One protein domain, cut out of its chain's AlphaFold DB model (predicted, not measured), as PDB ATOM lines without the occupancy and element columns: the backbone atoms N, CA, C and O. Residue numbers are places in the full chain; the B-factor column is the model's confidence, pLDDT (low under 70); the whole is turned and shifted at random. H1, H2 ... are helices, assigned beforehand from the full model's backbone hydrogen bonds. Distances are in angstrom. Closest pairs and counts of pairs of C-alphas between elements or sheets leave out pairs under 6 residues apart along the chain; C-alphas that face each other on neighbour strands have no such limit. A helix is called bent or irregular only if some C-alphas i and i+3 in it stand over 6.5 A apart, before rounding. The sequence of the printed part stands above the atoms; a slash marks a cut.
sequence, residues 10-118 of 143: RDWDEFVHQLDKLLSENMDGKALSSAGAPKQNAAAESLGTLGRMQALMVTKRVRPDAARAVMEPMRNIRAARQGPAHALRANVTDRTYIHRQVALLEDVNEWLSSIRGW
ATOM      1  N   ARG A  10     -45.128 -41.780 -18.986       76.75
ATOM      2  CA  ARG A  10     -45.245 -40.413 -18.463       76.75
ATOM      3  C   ARG A  10     -43.981 -39.962 -17.730       76.75
ATOM      4  O   ARG A  10     -43.548 -38.837 -17.949       76.75
ATOM      5  N   ASP A  11     -43.406 -40.815 -16.885       78.19
ATOM      6  CA  ASP A  11     -42.196 -40.476 -16.123       78.19
ATOM      7  C   ASP A  11     -40.991 -40.304 -17.055       78.19
ATOM      8  O   ASP A  11     -40.147 -39.436 -16.838       78.19
ATOM      9  N   TRP A  12     -40.929 -41.100 -18.126       81.00
ATOM     10  CA  TRP A  12     -39.950 -40.922 -19.197       81.00
ATOM     11  C   TRP A  12     -40.112 -39.570 -19.907       81.00
ATOM     12  O   TRP A  12     -39.139 -38.827 -20.031       81.00
ATOM     13  N   ASP A  13     -41.329 -39.231 -20.335       80.50
ATOM     14  CA  ASP A  13     -41.601 -37.975 -21.040       80.50
ATOM     15  C   ASP A  13     -41.297 -36.752 -20.160       80.50
ATOM     16  O   ASP A  13     -40.717 -35.768 -20.622       80.50
ATOM     17  N   GLU A  14     -41.669 -36.819 -18.878       83.56
ATOM     18  CA  GLU A  14     -41.392 -35.773 -17.897       83.56
ATOM     19  C   GLU A  14     -39.889 -35.626 -17.647       83.56
ATOM     20  O   GLU A  14     -39.375 -34.508 -17.680       83.56
ATOM     21  N   PHE A  15     -39.163 -36.737 -17.502       85.38
ATOM     22  CA  PHE A  15     -37.706 -36.733 -17.393       85.38
ATOM     23  C   PHE A  15     -37.036 -36.061 -18.600       85.38
ATOM     24  O   PHE A  15     -36.246 -35.133 -18.424       85.38
ATOM     25  N   VAL A  16     -37.385 -36.468 -19.827       85.19
ATOM     26  CA  VAL A  16     -36.823 -35.882 -21.056       85.19
ATOM     27  C   VAL A  16     -37.164 -34.394 -21.159       85.19
ATOM     28  O   VAL A  16     -36.319 -33.589 -21.554       85.19
ATOM     29  N   HIS A  17     -38.382 -34.002 -20.777       86.00
ATOM     30  CA  HIS A  17     -38.788 -32.600 -20.776       86.00
ATOM     31  C   HIS A  17     -37.969 -31.752 -19.794       86.00
ATOM     32  O   HIS A  17     -37.483 -30.688 -20.183       86.00
ATOM     33  N   GLN A  18     -37.799 -32.214 -18.551       87.50
ATOM     34  CA  GLN A  18     -37.002 -31.504 -17.545       87.50
ATOM     35  C   GLN A  18     -35.525 -31.441 -17.939       87.50
ATOM     36  O   GLN A  18     -34.891 -30.406 -17.749       87.50
ATOM     37  N   LEU A  19     -34.990 -32.505 -18.543       86.38
ATOM     38  CA  LEU A  19     -33.611 -32.539 -19.025       86.38
ATOM     39  C   LEU A  19     -33.381 -31.547 -20.178       86.38
ATOM     40  O   LEU A  19     -32.457 -30.740 -20.099       86.38
ATOM     41  N   ASP A  20     -34.237 -31.534 -21.211       85.56
ATOM     42  CA  ASP A  20     -34.163 -30.537 -22.299       85.56
ATOM     43  C   ASP A  20     -34.249 -29.114 -21.742       85.56
ATOM     44  O   ASP A  20     -33.479 -28.238 -22.141       85.56
ATOM     45  N   LYS A  21     -35.159 -28.881 -20.790       86.12
ATOM     46  CA  LYS A  21     -35.322 -27.581 -20.142       86.12
ATOM     47  C   LYS A  21     -34.048 -27.161 -19.406       86.12
ATOM     48  O   LYS A  21     -33.510 -26.101 -19.709       86.12
ATOM     49  N   LEU A  22     -33.526 -28.012 -18.519       86.50
ATOM     50  CA  LEU A  22     -32.302 -27.750 -17.763       86.50
ATOM     51  C   LEU A  22     -31.134 -27.415 -18.697       86.50
ATOM     52  O   LEU A  22     -30.437 -26.430 -18.482       86.50
ATOM     53  N   LEU A  23     -30.924 -28.197 -19.754       85.75
ATOM     54  CA  LEU A  23     -29.789 -27.985 -20.653       85.75
ATOM     55  C   LEU A  23     -29.976 -26.749 -21.542       85.75
ATOM     56  O   LEU A  23     -29.034 -25.989 -21.754       85.75
ATOM     57  N   SER A  24     -31.181 -26.528 -22.066       81.69
ATOM     58  CA  SER A  24     -31.437 -25.439 -23.012       81.69
ATOM     59  C   SER A  24     -31.585 -24.066 -22.358       81.69
ATOM     60  O   SER A  24     -31.145 -23.084 -22.956       81.69
ATOM     61  N   GLU A  25     -32.146 -23.978 -21.151       83.31
ATOM     62  CA  GLU A  25     -32.275 -22.713 -20.413       83.31
ATOM     63  C   GLU A  25     -30.927 -22.215 -19.882       83.31
ATOM     64  O   GLU A  25     -30.709 -21.009 -19.803       83.31
ATOM     65  N   ASN A  26     -29.992 -23.126 -19.596       84.44
ATOM     66  CA  ASN A  26     -28.635 -22.768 -19.179       84.44
ATOM     67  C   ASN A  26     -27.724 -22.343 -20.348       84.44
ATOM     68  O   ASN A  26     -26.588 -21.923 -20.128       84.44
ATOM     69  N   MET A  27     -28.199 -22.407 -21.596       82.56
ATOM     70  CA  MET A  27     -27.455 -21.899 -22.747       82.56
ATOM     71  C   MET A  27     -27.751 -20.415 -22.992       82.56
ATOM     72  O   MET A  27     -28.774 -20.054 -23.579       82.56
ATOM     73  N   ASP A  28     -26.813 -19.543 -22.619       84.50
ATOM     74  CA  ASP A  28     -26.976 -18.099 -22.790       84.50
ATOM     75  C   ASP A  28     -26.756 -17.635 -24.246       84.50
ATOM     76  O   ASP A  28     -25.654 -17.646 -24.806       84.50
ATOM     77  N   GLY A  29     -27.833 -17.145 -24.864       83.19
ATOM     78  CA  GLY A  29     -27.803 -16.552 -26.199       83.19
ATOM     79  C   GLY A  29     -27.015 -15.240 -26.294       83.19
ATOM     80  O   GLY A  29     -26.544 -14.906 -27.392       83.19
ATOM     81  N   LYS A  30     -26.860 -14.492 -25.192       84.81
ATOM     82  CA  LYS A  30     -26.010 -13.292 -25.123       84.81
ATOM     83  C   LYS A  30     -24.544 -13.696 -25.129       84.81
ATOM     84  O   LYS A  30     -23.830 -13.218 -26.006       84.81
ATOM     85  N   ALA A  31     -24.137 -14.637 -24.276       84.19
ATOM     86  CA  ALA A  31     -22.788 -15.204 -24.291       84.19
ATOM     87  C   ALA A  31     -22.390 -15.720 -25.686       84.19
ATOM     88  O   ALA A  31     -21.332 -15.357 -26.198       84.19
ATOM     89  N   LEU A  32     -23.274 -16.461 -26.368       85.88
ATOM     90  CA  LEU A  32     -23.035 -16.899 -27.751       85.88
ATOM     91  C   LEU A  32     -22.860 -15.727 -28.725       85.88
ATOM     92  O   LEU A  32     -22.036 -15.792 -29.632       85.88
ATOM     93  N   SER A  33     -23.623 -14.645 -28.555       86.06
ATOM     94  CA  SER A  33     -23.480 -13.450 -29.397       86.06
ATOM     95  C   SER A  33     -22.137 -12.761 -29.166       86.06
ATOM     96  O   SER A  33     -21.470 -12.419 -30.137       86.06
ATOM     97  N   SER A  34     -21.722 -12.615 -27.906       86.12
ATOM     98  CA  SER A  34     -20.423 -12.043 -27.534       86.12
ATOM     99  C   SER A  34     -19.254 -12.897 -28.025       86.12
ATOM    100  O   SER A  34     -18.241 -12.357 -28.454       86.12
ATOM    101  N   ALA A  35     -19.413 -14.222 -28.051       84.75
ATOM    102  CA  ALA A  35     -18.429 -15.151 -28.606       84.75
ATOM    103  C   ALA A  35     -18.340 -15.115 -30.149       84.75
ATOM    104  O   ALA A  35     -17.500 -15.802 -30.733       84.75
ATOM    105  N   GLY A  36     -19.201 -14.338 -30.820       85.94
ATOM    106  CA  GLY A  36     -19.237 -14.220 -32.278       85.94
ATOM    107  C   GLY A  36     -20.029 -15.325 -32.980       85.94
ATOM    108  O   GLY A  36     -19.823 -15.558 -34.170       85.94
ATOM    109  N   ALA A  37     -20.935 -16.020 -32.281       88.75
ATOM    110  CA  ALA A  37     -21.766 -17.052 -32.893       88.75
ATOM    111  C   ALA A  37     -22.754 -16.427 -33.896       88.75
ATOM    112  O   ALA A  37     -23.568 -15.574 -33.497       88.75
ATOM    113  N   PRO A  38     -22.758 -16.870 -35.168       87.75
ATOM    114  CA  PRO A  38     -23.641 -16.316 -36.185       87.75
ATOM    115  C   PRO A  38     -25.110 -16.552 -35.812       87.75
ATOM    116  O   PRO A  38     -25.469 -17.547 -35.182       87.75
ATOM    117  N   LYS A  39     -25.975 -15.599 -36.177       87.81
ATOM    118  CA  LYS A  39     -27.424 -15.677 -35.922       87.81
ATOM    119  C   LYS A  39     -28.193 -16.342 -37.058       87.81
ATOM    120  O   LYS A  39     -29.312 -16.789 -36.834       87.81
ATOM    121  N   GLN A  40     -27.607 -16.393 -38.248       88.50
ATOM    122  CA  GLN A  40     -28.217 -16.955 -39.445       88.50
ATOM    123  C   GLN A  40     -27.277 -17.965 -40.099       88.50
ATOM    124  O   GLN A  40     -26.056 -17.874 -39.942       88.50
ATOM    125  N   ASN A  41     -27.848 -18.933 -40.808       82.62
ATOM    126  CA  ASN A  41     -27.084 -19.831 -41.668       82.62
ATOM    127  C   ASN A  41     -26.808 -19.185 -43.043       82.62
ATOM    128  O   ASN A  41     -27.232 -18.064 -43.321       82.62
ATOM    129  N   ALA A  42     -26.106 -19.905 -43.923       79.62
ATOM    130  CA  ALA A  42     -25.813 -19.441 -45.282       79.62
ATOM    131  C   ALA A  42     -27.072 -19.218 -46.150       79.62
ATOM    132  O   ALA A  42     -27.000 -18.504 -47.144       79.62
ATOM    133  N   ALA A  43     -28.214 -19.795 -45.763       81.94
ATOM    134  CA  ALA A  43     -29.515 -19.618 -46.407       81.94
ATOM    135  C   ALA A  43     -30.355 -18.483 -45.773       81.94
ATOM    136  O   ALA A  43     -31.546 -18.378 -46.048       81.94
ATOM    137  N   ALA A  44     -29.748 -17.639 -44.928       82.00
ATOM    138  CA  ALA A  44     -30.395 -16.548 -44.189       82.00
ATOM    139  C   ALA A  44     -31.491 -16.981 -43.189       82.00
ATOM    140  O   ALA A  44     -32.232 -16.147 -42.665       82.00
ATOM    141  N   GLU A  45     -31.572 -18.268 -42.846       85.88
ATOM    142  CA  GLU A  45     -32.507 -18.771 -41.840       85.88
ATOM    143  C   GLU A  45     -31.969 -18.519 -40.430       85.88
ATOM    144  O   GLU A  45     -30.773 -18.677 -40.163       85.88
ATOM    145  N   SER A  46     -32.856 -18.157 -39.500       85.56
ATOM    146  CA  SER A  46     -32.477 -17.888 -38.109       85.56
ATOM    147  C   SER A  46     -32.062 -19.167 -37.377       85.56
ATOM    148  O   SER A  46     -32.806 -20.144 -37.318       85.56
ATOM    149  N   LEU A  47     -30.879 -19.143 -36.761       85.38
ATOM    150  CA  LEU A  47     -30.348 -20.249 -35.974       85.38
ATOM    151  C   LEU A  47     -30.850 -20.175 -34.528       85.38
ATOM    152  O   LEU A  47     -30.606 -19.202 -33.813       85.38
ATOM    153  N   GLY A  48     -31.486 -21.252 -34.063       84.62
ATOM    154  CA  GLY A  48     -31.751 -21.459 -32.636       84.62
ATOM    155  C   GLY A  48     -30.464 -21.710 -31.841       84.62
ATOM    156  O   GLY A  48     -29.407 -21.967 -32.414       84.62
ATOM    157  N   THR A  49     -30.536 -21.700 -30.508       85.94
ATOM    158  CA  THR A  49     -29.355 -21.716 -29.622       85.94
ATOM    159  C   THR A  49     -28.378 -22.876 -29.890       85.94
ATOM    160  O   THR A  49     -27.173 -22.650 -29.945       85.94
ATOM    161  N   LEU A  50     -28.872 -24.097 -30.157       86.75
ATOM    162  CA  LEU A  50     -28.016 -25.240 -30.538       86.75
ATOM    163  C   LEU A  50     -27.343 -25.045 -31.902       86.75
ATOM    164  O   LEU A  50     -26.173 -25.373 -32.069       86.75
ATOM    165  N   GLY A  51     -28.072 -24.496 -32.876       87.69
ATOM    166  CA  GLY A  51     -27.524 -24.195 -34.199       87.69
ATOM    167  C   GLY A  51     -26.443 -23.119 -34.128       87.69
ATOM    168  O   GLY A  51     -25.410 -23.241 -34.778       87.69
ATOM    169  N   ARG A  52     -26.640 -22.110 -33.271       90.50
ATOM    170  CA  ARG A  52     -25.646 -21.063 -33.005       90.50
ATOM    171  C   ARG A  52     -24.385 -21.625 -32.352       90.50
ATOM    172  O   ARG A  52     -23.295 -21.263 -32.775       90.50
ATOM    173  N   MET A  53     -24.524 -22.532 -31.382       87.44
ATOM    174  CA  MET A  53     -23.384 -23.217 -30.761       87.44
ATOM    175  C   MET A  53     -22.594 -24.038 -31.788       87.44
ATOM    176  O   MET A  53     -21.383 -23.881 -31.902       87.44
ATOM    177  N   GLN A  54     -23.277 -24.841 -32.611       89.81
ATOM    178  CA  GLN A  54     -22.618 -25.598 -33.678       89.81
ATOM    179  C   GLN A  54     -21.886 -24.674 -34.661       89.81
ATOM    180  O   GLN A  54     -20.751 -24.941 -35.050       89.81
ATOM    181  N   ALA A  55     -22.532 -23.582 -35.068       89.00
ATOM    182  CA  ALA A  55     -21.938 -22.636 -35.997       89.00
ATOM    183  C   ALA A  55     -20.722 -21.924 -35.385       89.00
ATOM    184  O   ALA A  55     -19.720 -21.753 -36.074       89.00
ATOM    185  N   LEU A  56     -20.763 -21.598 -34.088       89.19
ATOM    186  CA  LEU A  56     -19.618 -21.060 -33.355       89.19
ATOM    187  C   LEU A  56     -18.419 -22.017 -33.393       89.19
ATOM    188  O   LEU A  56     -17.303 -21.575 -33.667       89.19
ATOM    189  N   MET A  57     -18.640 -23.318 -33.175       87.94
ATOM    190  CA  MET A  57     -17.577 -24.327 -33.276       87.94
ATOM    191  C   MET A  57     -16.923 -24.307 -34.664       87.94
ATOM    192  O   MET A  57     -15.696 -24.274 -34.772       87.94
ATOM    193  N   VAL A  58     -17.730 -24.241 -35.727       88.25
ATOM    194  CA  VAL A  58     -17.232 -24.168 -37.112       88.25
ATOM    195  C   VAL A  58     -16.449 -22.876 -37.365       88.25
ATOM    196  O   VAL A  58     -15.359 -22.919 -37.938       88.25
ATOM    197  N   THR A  59     -16.938 -21.728 -36.887       86.56
ATOM    198  CA  THR A  59     -16.215 -20.445 -36.960       86.56
ATOM    199  C   THR A  59     -14.864 -20.517 -36.242       86.56
ATOM    200  O   THR A  59     -13.876 -19.960 -36.719       86.56
ATOM    201  N   LYS A  60     -14.788 -21.263 -35.136       85.56
ATOM    202  CA  LYS A  60     -13.563 -21.518 -34.365       85.56
ATOM    203  C   LYS A  60     -12.755 -22.718 -34.887       85.56
ATOM    204  O   LYS A  60     -11.952 -23.278 -34.149       85.56
ATOM    205  N   ARG A  61     -12.913 -23.067 -36.172       84.94
ATOM    206  CA  ARG A  61     -12.129 -24.079 -36.912       84.94
ATOM    207  C   ARG A  61     -12.351 -25.537 -36.488       84.94
ATOM    208  O   ARG A  61     -11.591 -26.404 -36.915       84.94
ATOM    209  N   VAL A  62     -13.404 -25.849 -35.733       85.62
ATOM    210  CA  VAL A  62     -13.833 -27.246 -35.556       85.62
ATOM    211  C   VAL A  62     -14.383 -27.761 -36.886       85.62
ATOM    212  O   VAL A  62     -15.145 -27.066 -37.565       85.62
ATOM    213  N   ARG A  63     -14.005 -28.982 -37.279       87.06
ATOM    214  CA  ARG A  63     -14.505 -29.595 -38.519       87.06
ATOM    215  C   ARG A  63     -16.044 -29.712 -38.467       87.06
ATOM    216  O   ARG A  63     -16.573 -30.095 -37.423       87.06
ATOM    217  N   PRO A  64     -16.785 -29.400 -39.550       85.75
ATOM    218  CA  PRO A  64     -18.254 -29.379 -39.519       85.75
ATOM    219  C   PRO A  64     -18.920 -30.702 -39.120       85.75
ATOM    220  O   PRO A  64     -19.965 -30.688 -38.472       85.75
ATOM    221  N   ASP A  65     -18.327 -31.835 -39.491       85.75
ATOM    222  CA  ASP A  65     -18.768 -33.178 -39.104       85.75
ATOM    223  C   ASP A  65     -18.565 -33.426 -37.606       85.75
ATOM    224  O   ASP A  65     -19.493 -33.867 -36.935       85.75
ATOM    225  N   ALA A  66     -17.410 -33.042 -37.059       84.75
ATOM    226  CA  ALA A  66     -17.137 -33.133 -35.626       84.75
ATOM    227  C   ALA A  66     -18.064 -32.219 -34.806       84.75
ATOM    228  O   ALA A  66     -18.640 -32.649 -33.812       84.75
ATOM    229  N   ALA A  67     -18.289 -30.978 -35.256       86.19
ATOM    230  CA  ALA A  67     -19.240 -30.066 -34.618       86.19
ATOM    231  C   ALA A  67     -20.677 -30.615 -34.663       86.19
ATOM    232  O   ALA A  67     -21.463 -30.416 -33.736       86.19
ATOM    233  N   ARG A  68     -21.041 -31.328 -35.738       86.75
ATOM    234  CA  ARG A  68     -22.328 -32.020 -35.824       86.75
ATOM    235  C   ARG A  68     -22.388 -33.194 -34.845       86.75
ATOM    236  O   ARG A  68     -23.372 -33.271 -34.122       86.75
ATOM    237  N   ALA A  69     -21.369 -34.042 -34.782       85.50
ATOM    238  CA  ALA A  69     -21.334 -35.176 -33.857       85.50
ATOM    239  C   ALA A  69     -21.462 -34.714 -32.395       85.50
ATOM    240  O   ALA A  69     -22.330 -35.188 -31.673       85.50
ATOM    241  N   VAL A  70     -20.708 -33.684 -31.989       86.31
ATOM    242  CA  VAL A  70     -20.814 -33.127 -30.628       86.31
ATOM    243  C   VAL A  70     -22.224 -32.614 -30.343       86.31
ATOM    244  O   VAL A  70     -22.732 -32.791 -29.251       86.31
ATOM    245  N   MET A  71     -22.911 -31.996 -31.302       87.81
ATOM    246  CA  MET A  71     -24.253 -31.446 -31.063       87.81
ATOM    247  C   MET A  71     -25.393 -32.465 -31.242       87.81
ATOM    248  O   MET A  71     -26.564 -32.098 -31.117       87.81
ATOM    249  N   GLU A  72     -25.085 -33.718 -31.579       88.00
ATOM    250  CA  GLU A  72     -26.066 -34.775 -31.839       88.00
ATOM    251  C   GLU A  72     -26.872 -35.195 -30.598       88.00
ATOM    252  O   GLU A  72     -28.103 -35.188 -30.703       88.00
ATOM    253  N   PRO A  73     -26.273 -35.415 -29.408       85.81
ATOM    254  CA  PRO A  73     -27.027 -35.780 -28.203       85.81
ATOM    255  C   PRO A  73     -28.149 -34.790 -27.864       85.81
ATOM    256  O   PRO A  73     -29.295 -35.176 -27.641       85.81
ATOM    257  N   MET A  74     -27.880 -33.482 -27.950       84.94
ATOM    258  CA  MET A  74     -28.900 -32.451 -27.717       84.94
ATOM    259  C   MET A  74     -30.021 -32.443 -28.760       84.94
ATOM    260  O   MET A  74     -31.165 -32.104 -28.446       84.94
ATOM    261  N   ARG A  75     -29.724 -32.800 -30.015       85.81
ATOM    262  CA  ARG A  75     -30.766 -32.967 -31.039       85.81
ATOM    263  C   ARG A  75     -31.630 -34.183 -30.746       85.81
ATOM    264  O   ARG A  75     -32.848 -34.082 -30.880       85.81
ATOM    265  N   ASN A  76     -31.020 -35.276 -30.298       84.88
ATOM    266  CA  ASN A  76     -31.728 -36.498 -29.934       84.88
ATOM    267  C   ASN A  76     -32.657 -36.262 -28.738       84.88
ATOM    268  O   ASN A  76     -33.819 -36.651 -28.801       84.88
ATOM    269  N   ILE A  77     -32.212 -35.523 -27.715       84.31
ATOM    270  CA  ILE A  77     -33.052 -35.105 -26.577       84.31
ATOM    271  C   ILE A  77     -34.264 -34.295 -27.053       84.31
ATOM    272  O   ILE A  77     -35.400 -34.573 -26.667       84.31
ATOM    273  N   ARG A  78     -34.057 -33.323 -27.951       82.81
ATOM    274  CA  ARG A  78     -35.167 -32.538 -28.511       82.81
ATOM    275  C   ARG A  78     -36.123 -33.375 -29.341       82.81
ATOM    276  O   ARG A  78     -37.330 -33.190 -29.219       82.81
ATOM    277  N   ALA A  79     -35.618 -34.292 -30.158       82.62
ATOM    278  CA  ALA A  79     -36.458 -35.209 -30.922       82.62
ATOM    279  C   ALA A  79     -37.274 -36.121 -29.988       82.62
ATOM    280  O   ALA A  79     -38.488 -36.249 -30.159       82.62
ATOM    281  N   ALA A  80     -36.633 -36.665 -28.948       78.06
ATOM    282  CA  ALA A  80     -37.269 -37.484 -27.921       78.06
ATOM    283  C   ALA A  80     -38.343 -36.717 -27.136       78.06
ATOM    284  O   ALA A  80     -39.339 -37.315 -26.746       78.06
ATOM    285  N   ARG A  81     -38.194 -35.397 -26.959       75.69
ATOM    286  CA  ARG A  81     -39.224 -34.527 -26.369       75.69
ATOM    287  C   ARG A  81     -40.423 -34.284 -27.296       75.69
ATOM    288  O   ARG A  81     -41.526 -34.075 -26.802       75.69
ATOM    289  N   GLN A  82     -40.225 -34.237 -28.614       65.62
ATOM    290  CA  GLN A  82     -41.288 -33.894 -29.575       65.62
ATOM    291  C   GLN A  82     -42.173 -35.099 -29.941       65.62
ATOM    292  O   GLN A  82     -43.368 -34.936 -30.174       65.62
ATOM    293  N   GLY A  83     -41.618 -36.314 -29.944       59.84
ATOM    294  CA  GLY A  83     -42.359 -37.556 -30.218       59.84
ATOM    295  C   GLY A  83     -43.579 -37.866 -29.313       59.84
ATOM    296  O   GLY A  83     -44.578 -38.362 -29.832       59.84
ATOM    297  N   PRO A  84     -43.577 -37.575 -27.996       57.00
ATOM    298  CA  PRO A  84     -44.643 -37.993 -27.078       57.00
ATOM    299  C   PRO A  84     -45.879 -37.086 -27.042       57.00
ATOM    300  O   PRO A  84     -46.916 -37.486 -26.512       57.00
ATOM    301  N   ALA A  85     -45.809 -35.865 -27.586       46.56
ATOM    302  CA  ALA A  85     -46.940 -34.931 -27.556       46.56
ATOM    303  C   ALA A  85     -48.117 -35.375 -28.449       46.56
ATOM    304  O   ALA A  85     -49.240 -34.906 -28.261       46.56
ATOM    305  N   HIS A  86     -47.875 -36.289 -29.397       42.62
ATOM    306  CA  HIS A  86     -48.844 -36.686 -30.424       42.62
ATOM    307  C   HIS A  86     -49.267 -38.167 -30.394       42.62
ATOM    308  O   HIS A  86     -50.144 -38.550 -31.164       42.62
ATOM    309  N   ALA A  87     -48.710 -39.003 -29.509       53.59
ATOM    310  CA  ALA A  87     -49.103 -40.410 -29.387       53.59
ATOM    311  C   ALA A  87     -50.137 -40.600 -28.261       53.59
ATOM    312  O   ALA A  87     -49.878 -40.276 -27.101       53.59
ATOM    313  N   LEU A  88     -51.315 -41.134 -28.598       48.34
ATOM    314  CA  LEU A  88     -52.348 -41.533 -27.635       48.34
ATOM    315  C   LEU A  88     -51.742 -42.499 -26.601       48.34
ATOM    316  O   LEU A  88     -51.267 -43.580 -26.940       48.34
ATOM    317  N   ARG A  89     -51.713 -42.064 -25.338       52.84
ATOM    318  CA  ARG A  89     -50.950 -42.694 -24.254       52.84
ATOM    319  C   ARG A  89     -51.635 -43.968 -23.760       52.84
ATOM    320  O   ARG A  89     -52.661 -43.892 -23.090       52.84
ATOM    321  N   ALA A  90     -51.025 -45.124 -23.997       54.66
ATOM    322  CA  ALA A  90     -51.241 -46.296 -23.157       54.66
ATOM    323  C   ALA A  90     -50.183 -46.232 -22.054       54.66
ATOM    324  O   ALA A  90     -48.993 -46.288 -22.341       54.66
ATOM    325  N   ASN A  91     -50.594 -46.044 -20.800       57.72
ATOM    326  CA  ASN A  91     -49.685 -45.879 -19.665       57.72
ATOM    327  C   ASN A  91     -49.046 -47.234 -19.293       57.72
ATOM    328  O   ASN A  91     -49.366 -47.835 -18.270       57.72
ATOM    329  N   VAL A  92     -48.216 -47.765 -20.190       63.28
ATOM    330  CA  VAL A  92     -47.549 -49.056 -20.056       63.28
ATOM    331  C   VAL A  92     -46.291 -48.838 -19.232       63.28
ATOM    332  O   VAL A  92     -45.446 -48.003 -19.553       63.28
ATOM    333  N   THR A  93     -46.173 -49.576 -18.137       60.59
ATOM    334  CA  THR A  93     -44.915 -49.650 -17.405       60.59
ATOM    335  C   THR A  93     -43.939 -50.524 -18.177       60.59
ATOM    336  O   THR A  93     -44.240 -51.686 -18.444       60.59
ATOM    337  N   ASP A  94     -42.738 -50.007 -18.424       68.44
ATOM    338  CA  ASP A  94     -41.635 -50.788 -18.971       68.44
ATOM    339  C   ASP A  94     -40.343 -50.519 -18.183       68.44
ATOM    340  O   ASP A  94     -39.948 -49.381 -17.939       68.44
ATOM    341  N   ARG A  95     -39.655 -51.588 -17.775       69.88
ATOM    342  CA  ARG A  95     -38.346 -51.490 -17.113       69.88
ATOM    343  C   ARG A  95     -37.266 -50.948 -18.052       69.88
ATOM    344  O   ARG A  95     -36.276 -50.409 -17.563       69.88
ATOM    345  N   THR A  96     -37.460 -51.030 -19.369       75.44
ATOM    346  CA  THR A  96     -36.522 -50.462 -20.348       75.44
ATOM    347  C   THR A  96     -36.386 -48.943 -20.222       75.44
ATOM    348  O   THR A  96     -35.340 -48.409 -20.584       75.44
ATOM    349  N   TYR A  97     -37.374 -48.243 -19.648       73.12
ATOM    350  CA  TYR A  97     -37.290 -46.797 -19.440       73.12
ATOM    351  C   TYR A  97     -36.147 -46.394 -18.503       73.12
ATOM    352  O   TYR A  97     -35.495 -45.393 -18.777       73.12
ATOM    353  N   ILE A  98     -35.829 -47.183 -17.468       76.50
ATOM    354  CA  ILE A  98     -34.678 -46.890 -16.591       76.50
ATOM    355  C   ILE A  98     -33.382 -46.941 -17.398       76.50
ATOM    356  O   ILE A  98     -32.571 -46.025 -17.331       76.50
ATOM    357  N   HIS A  99     -33.204 -47.986 -18.210       80.56
ATOM    358  CA  HIS A  99     -32.004 -48.125 -19.037       80.56
ATOM    359  C   HIS A  99     -31.891 -46.991 -20.061       80.56
ATOM    360  O   HIS A  99     -30.799 -46.486 -20.294       80.56
ATOM    361  N   ARG A 100     -33.020 -46.535 -20.620       80.62
ATOM    362  CA  ARG A 100     -33.046 -45.366 -21.510       80.62
ATOM    363  C   ARG A 100     -32.674 -44.073 -20.786       80.62
ATOM    364  O   ARG A 100     -32.004 -43.241 -21.382       80.62
ATOM    365  N   GLN A 101     -33.089 -43.894 -19.529       80.88
ATOM    366  CA  GLN A 101     -32.702 -42.725 -18.728       80.88
ATOM    367  C   GLN A 101     -31.203 -42.720 -18.450       80.88
ATOM    368  O   GLN A 101     -30.566 -41.692 -18.641       80.88
ATOM    369  N   VAL A 102     -30.643 -43.868 -18.054       83.38
ATOM    370  CA  VAL A 102     -29.201 -44.013 -17.812       83.38
ATOM    371  C   VAL A 102     -28.406 -43.712 -19.079       83.38
ATOM    372  O   VAL A 102     -27.553 -42.834 -19.042       83.38
ATOM    373  N   ALA A 103     -28.754 -44.340 -20.206       83.75
ATOM    374  CA  ALA A 103     -28.088 -44.087 -21.482       83.75
ATOM    375  C   ALA A 103     -28.155 -42.601 -21.883       83.75
ATOM    376  O   ALA A 103     -27.159 -42.018 -22.290       83.75
ATOM    377  N   LEU A 104     -29.309 -41.948 -21.687       84.06
ATOM    378  CA  LEU A 104     -29.445 -40.524 -21.998       84.06
ATOM    379  C   LEU A 104     -28.570 -39.636 -21.100       84.06
ATOM    380  O   LEU A 104     -28.059 -38.616 -21.553       84.06
ATOM    381  N   LEU A 105     -28.409 -39.992 -19.823       85.00
ATOM    382  CA  LEU A 105     -27.526 -39.262 -18.909       85.00
ATOM    383  C   LEU A 105     -26.051 -39.463 -19.262       85.00
ATOM    384  O   LEU A 105     -25.284 -38.505 -19.170       85.00
ATOM    385  N   GLU A 106     -25.663 -40.666 -19.684       85.38
ATOM    386  CA  GLU A 106     -24.317 -40.954 -20.192       85.38
ATOM    387  C   GLU A 106     -24.015 -40.100 -21.433       85.38
ATOM    388  O   GLU A 106     -23.011 -39.384 -21.440       85.38
ATOM    389  N   ASP A 107     -24.940 -40.057 -22.398       84.75
ATOM    390  CA  ASP A 107     -24.837 -39.218 -23.599       84.75
ATOM    391  C   ASP A 107     -24.691 -37.723 -23.250       84.75
ATOM    392  O   ASP A 107     -23.876 -37.001 -23.832       84.75
ATOM    393  N   VAL A 108     -25.471 -37.227 -22.280       87.06
ATOM    394  CA  VAL A 108     -25.382 -35.831 -21.816       87.06
ATOM    395  C   VAL A 108     -24.050 -35.558 -21.131       87.06
ATOM    396  O   VAL A 108     -23.464 -34.494 -21.340       87.06
ATOM    397  N   ASN A 109     -23.560 -36.486 -20.316       86.69
ATOM    398  CA  ASN A 109     -22.289 -36.324 -19.625       86.69
ATOM    399  C   ASN A 109     -21.113 -36.280 -20.611       86.69
ATOM    400  O   ASN A 109     -20.241 -35.412 -20.498       86.69
ATOM    401  N   GLU A 110     -21.109 -37.163 -21.610       84.25
ATOM    402  CA  GLU A 110     -20.109 -37.158 -22.680       84.25
ATOM    403  C   GLU A 110     -20.184 -35.867 -23.508       84.25
ATOM    404  O   GLU A 110     -19.158 -35.242 -23.803       84.25
ATOM    405  N   TRP A 111     -21.399 -35.400 -23.807       88.00
ATOM    406  CA  TRP A 111     -21.629 -34.133 -24.495       88.00
ATOM    407  C   TRP A 111     -21.079 -32.924 -23.725       88.00
ATOM    408  O   TRP A 111     -20.320 -32.123 -24.280       88.00
ATOM    409  N   LEU A 112     -21.423 -32.794 -22.440       87.00
ATOM    410  CA  LEU A 112     -20.950 -31.706 -21.579       87.00
ATOM    411  C   LEU A 112     -19.429 -31.741 -21.425       87.00
ATOM    412  O   LEU A 112     -18.776 -30.699 -21.508       87.00
ATOM    413  N   SER A 113     -18.859 -32.936 -21.259       85.38
ATOM    414  CA  SER A 113     -17.411 -33.138 -21.182       85.38
ATOM    415  C   SER A 113     -16.717 -32.726 -22.480       85.38
ATOM    416  O   SER A 113     -15.700 -32.035 -22.440       85.38
ATOM    417  N   SER A 114     -17.303 -33.055 -23.633       85.31
ATOM    418  CA  SER A 114     -16.794 -32.663 -24.951       85.31
ATOM    419  C   SER A 114     -16.830 -31.149 -25.159       85.31
ATOM    420  O   SER A 114     -15.848 -30.564 -25.623       85.31
ATOM    421  N   ILE A 115     -17.929 -30.485 -24.776       85.81
ATOM    422  CA  ILE A 115     -18.026 -29.020 -24.826       85.81
ATOM    423  C   ILE A 115     -17.001 -28.382 -23.895       85.81
ATOM    424  O   ILE A 115     -16.308 -27.457 -24.311       85.81
ATOM    425  N   ARG A 116     -16.888 -28.868 -22.654       85.12
ATOM    426  CA  ARG A 116     -15.903 -28.369 -21.687       85.12
ATOM    427  C   ARG A 116     -14.489 -28.512 -22.239       85.12
ATOM    428  O   ARG A 116     -13.737 -27.542 -22.212       85.12
ATOM    429  N   GLY A 117     -14.154 -29.686 -22.769       83.25
ATOM    430  CA  GLY A 117     -12.870 -29.961 -23.404       83.25
ATOM    431  C   GLY A 117     -12.583 -28.966 -24.521       83.25
ATOM    432  O   GLY A 117     -11.573 -28.272 -24.479       83.25
ATOM    433  N   TRP A 118     -13.510 -28.807 -25.464       84.75
ATOM    434  CA  TRP A 118     -13.369 -27.840 -26.553       84.75
ATOM    435  C   TRP A 118     -13.226 -26.391 -26.064       84.75
ATOM    436  O   TRP A 118     -12.367 -25.664 -26.551       84.75
TER     437      TRP A 118
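What this domain is: This is residues 10 to 118 of the 143 residues of an uncharacterized protein of Cellulomonas humilata (UniProt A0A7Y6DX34). Three longer helices make an elongated body: H6 and H1 run lengthwise in nearly the same direction, and H5 runs back the opposite way, crossing H1 slantwise and meeting H6 with its residues 73 to 77 alone, so that H5 and H6 make an open V. The short helices H2, H3 and H4 gather in a row at one end, with H3 between the other two, while the loop of residues 86 to 95 closes the other end, joining H5 to H6. The printed part has 109 residues with six named helices, H1 to H6 in chain order, and no named strand; its class is all helix. It is only just loose, close to compact, with a radius of gyration of the C-alphas of 15.8 A, and it spans 46 by 29 by 23 A.

Where its parts are: Find C-alpha 96 at (-36.522, -50.462, -20.348); from there H6, the longest helix, runs through residues 96 to 118 for 33.0 A to C-alpha 118 at (-13.369, -27.840, -26.553). H5, residues 72 to 85, covers 21.3 A; it is neither bent nor irregular, but only just: C-alphas 81 and 84 are 6.5 A apart. H1, residues 10 to 25, starts at C-alpha 10 at (-45.245, -40.413, -18.463) and covers 22.0 A. Look next for H2 at residues 29 to 34, H3 at 49 to 59, 15.1 A long, and H4 at 64 to 70.

How they stand to each other: Begin at H6, the hub, which touches three helices. H5 and H6 form a helical hairpin, opposite ways at a tilt of 36 degrees, only just steep; their closest C-alphas, of Pro 73 and Asp 107, are 6.1 A apart. H1 and H6 only just touch, with 3 pairs of C-alphas within 8 A, closest at Trp 12 and Tyr 97, 6.5 A; their tilt is a shallow 10 degrees, the same way. H4 and H6 also only just touch, with 3 such pairs, closest at Val 70 and Trp 111, 6.3 A. H1 touches H5 with residues 13 to 20 alone, at a steep tilt of 46 degrees, opposite ways; the C-alphas of His 17 and Arg 81 are closest, at 5.9 A. H3 touches H4, closest at the C-alphas of Gln 54 and Ala 67, 5.7 A, and H2, closest at those of Gly 29 and Thr 49, 6.4 A. H2 and H6 are apart. Every O i to N i+4 pair is within hydrogen-bond range in H1, H2, H3, H4 and H6; in H5 8 of 10 are.

The domain as a whole: The C-alphas farthest apart, of Arg 61 and Ala 90, are 47.0 A apart. The printed part has no cut. The link from H2 to H3, residues 35 to 48, is long. Expect low confidence at residues 82 to 95, where pLDDT is under 70; the mean of the printed part is 81.1.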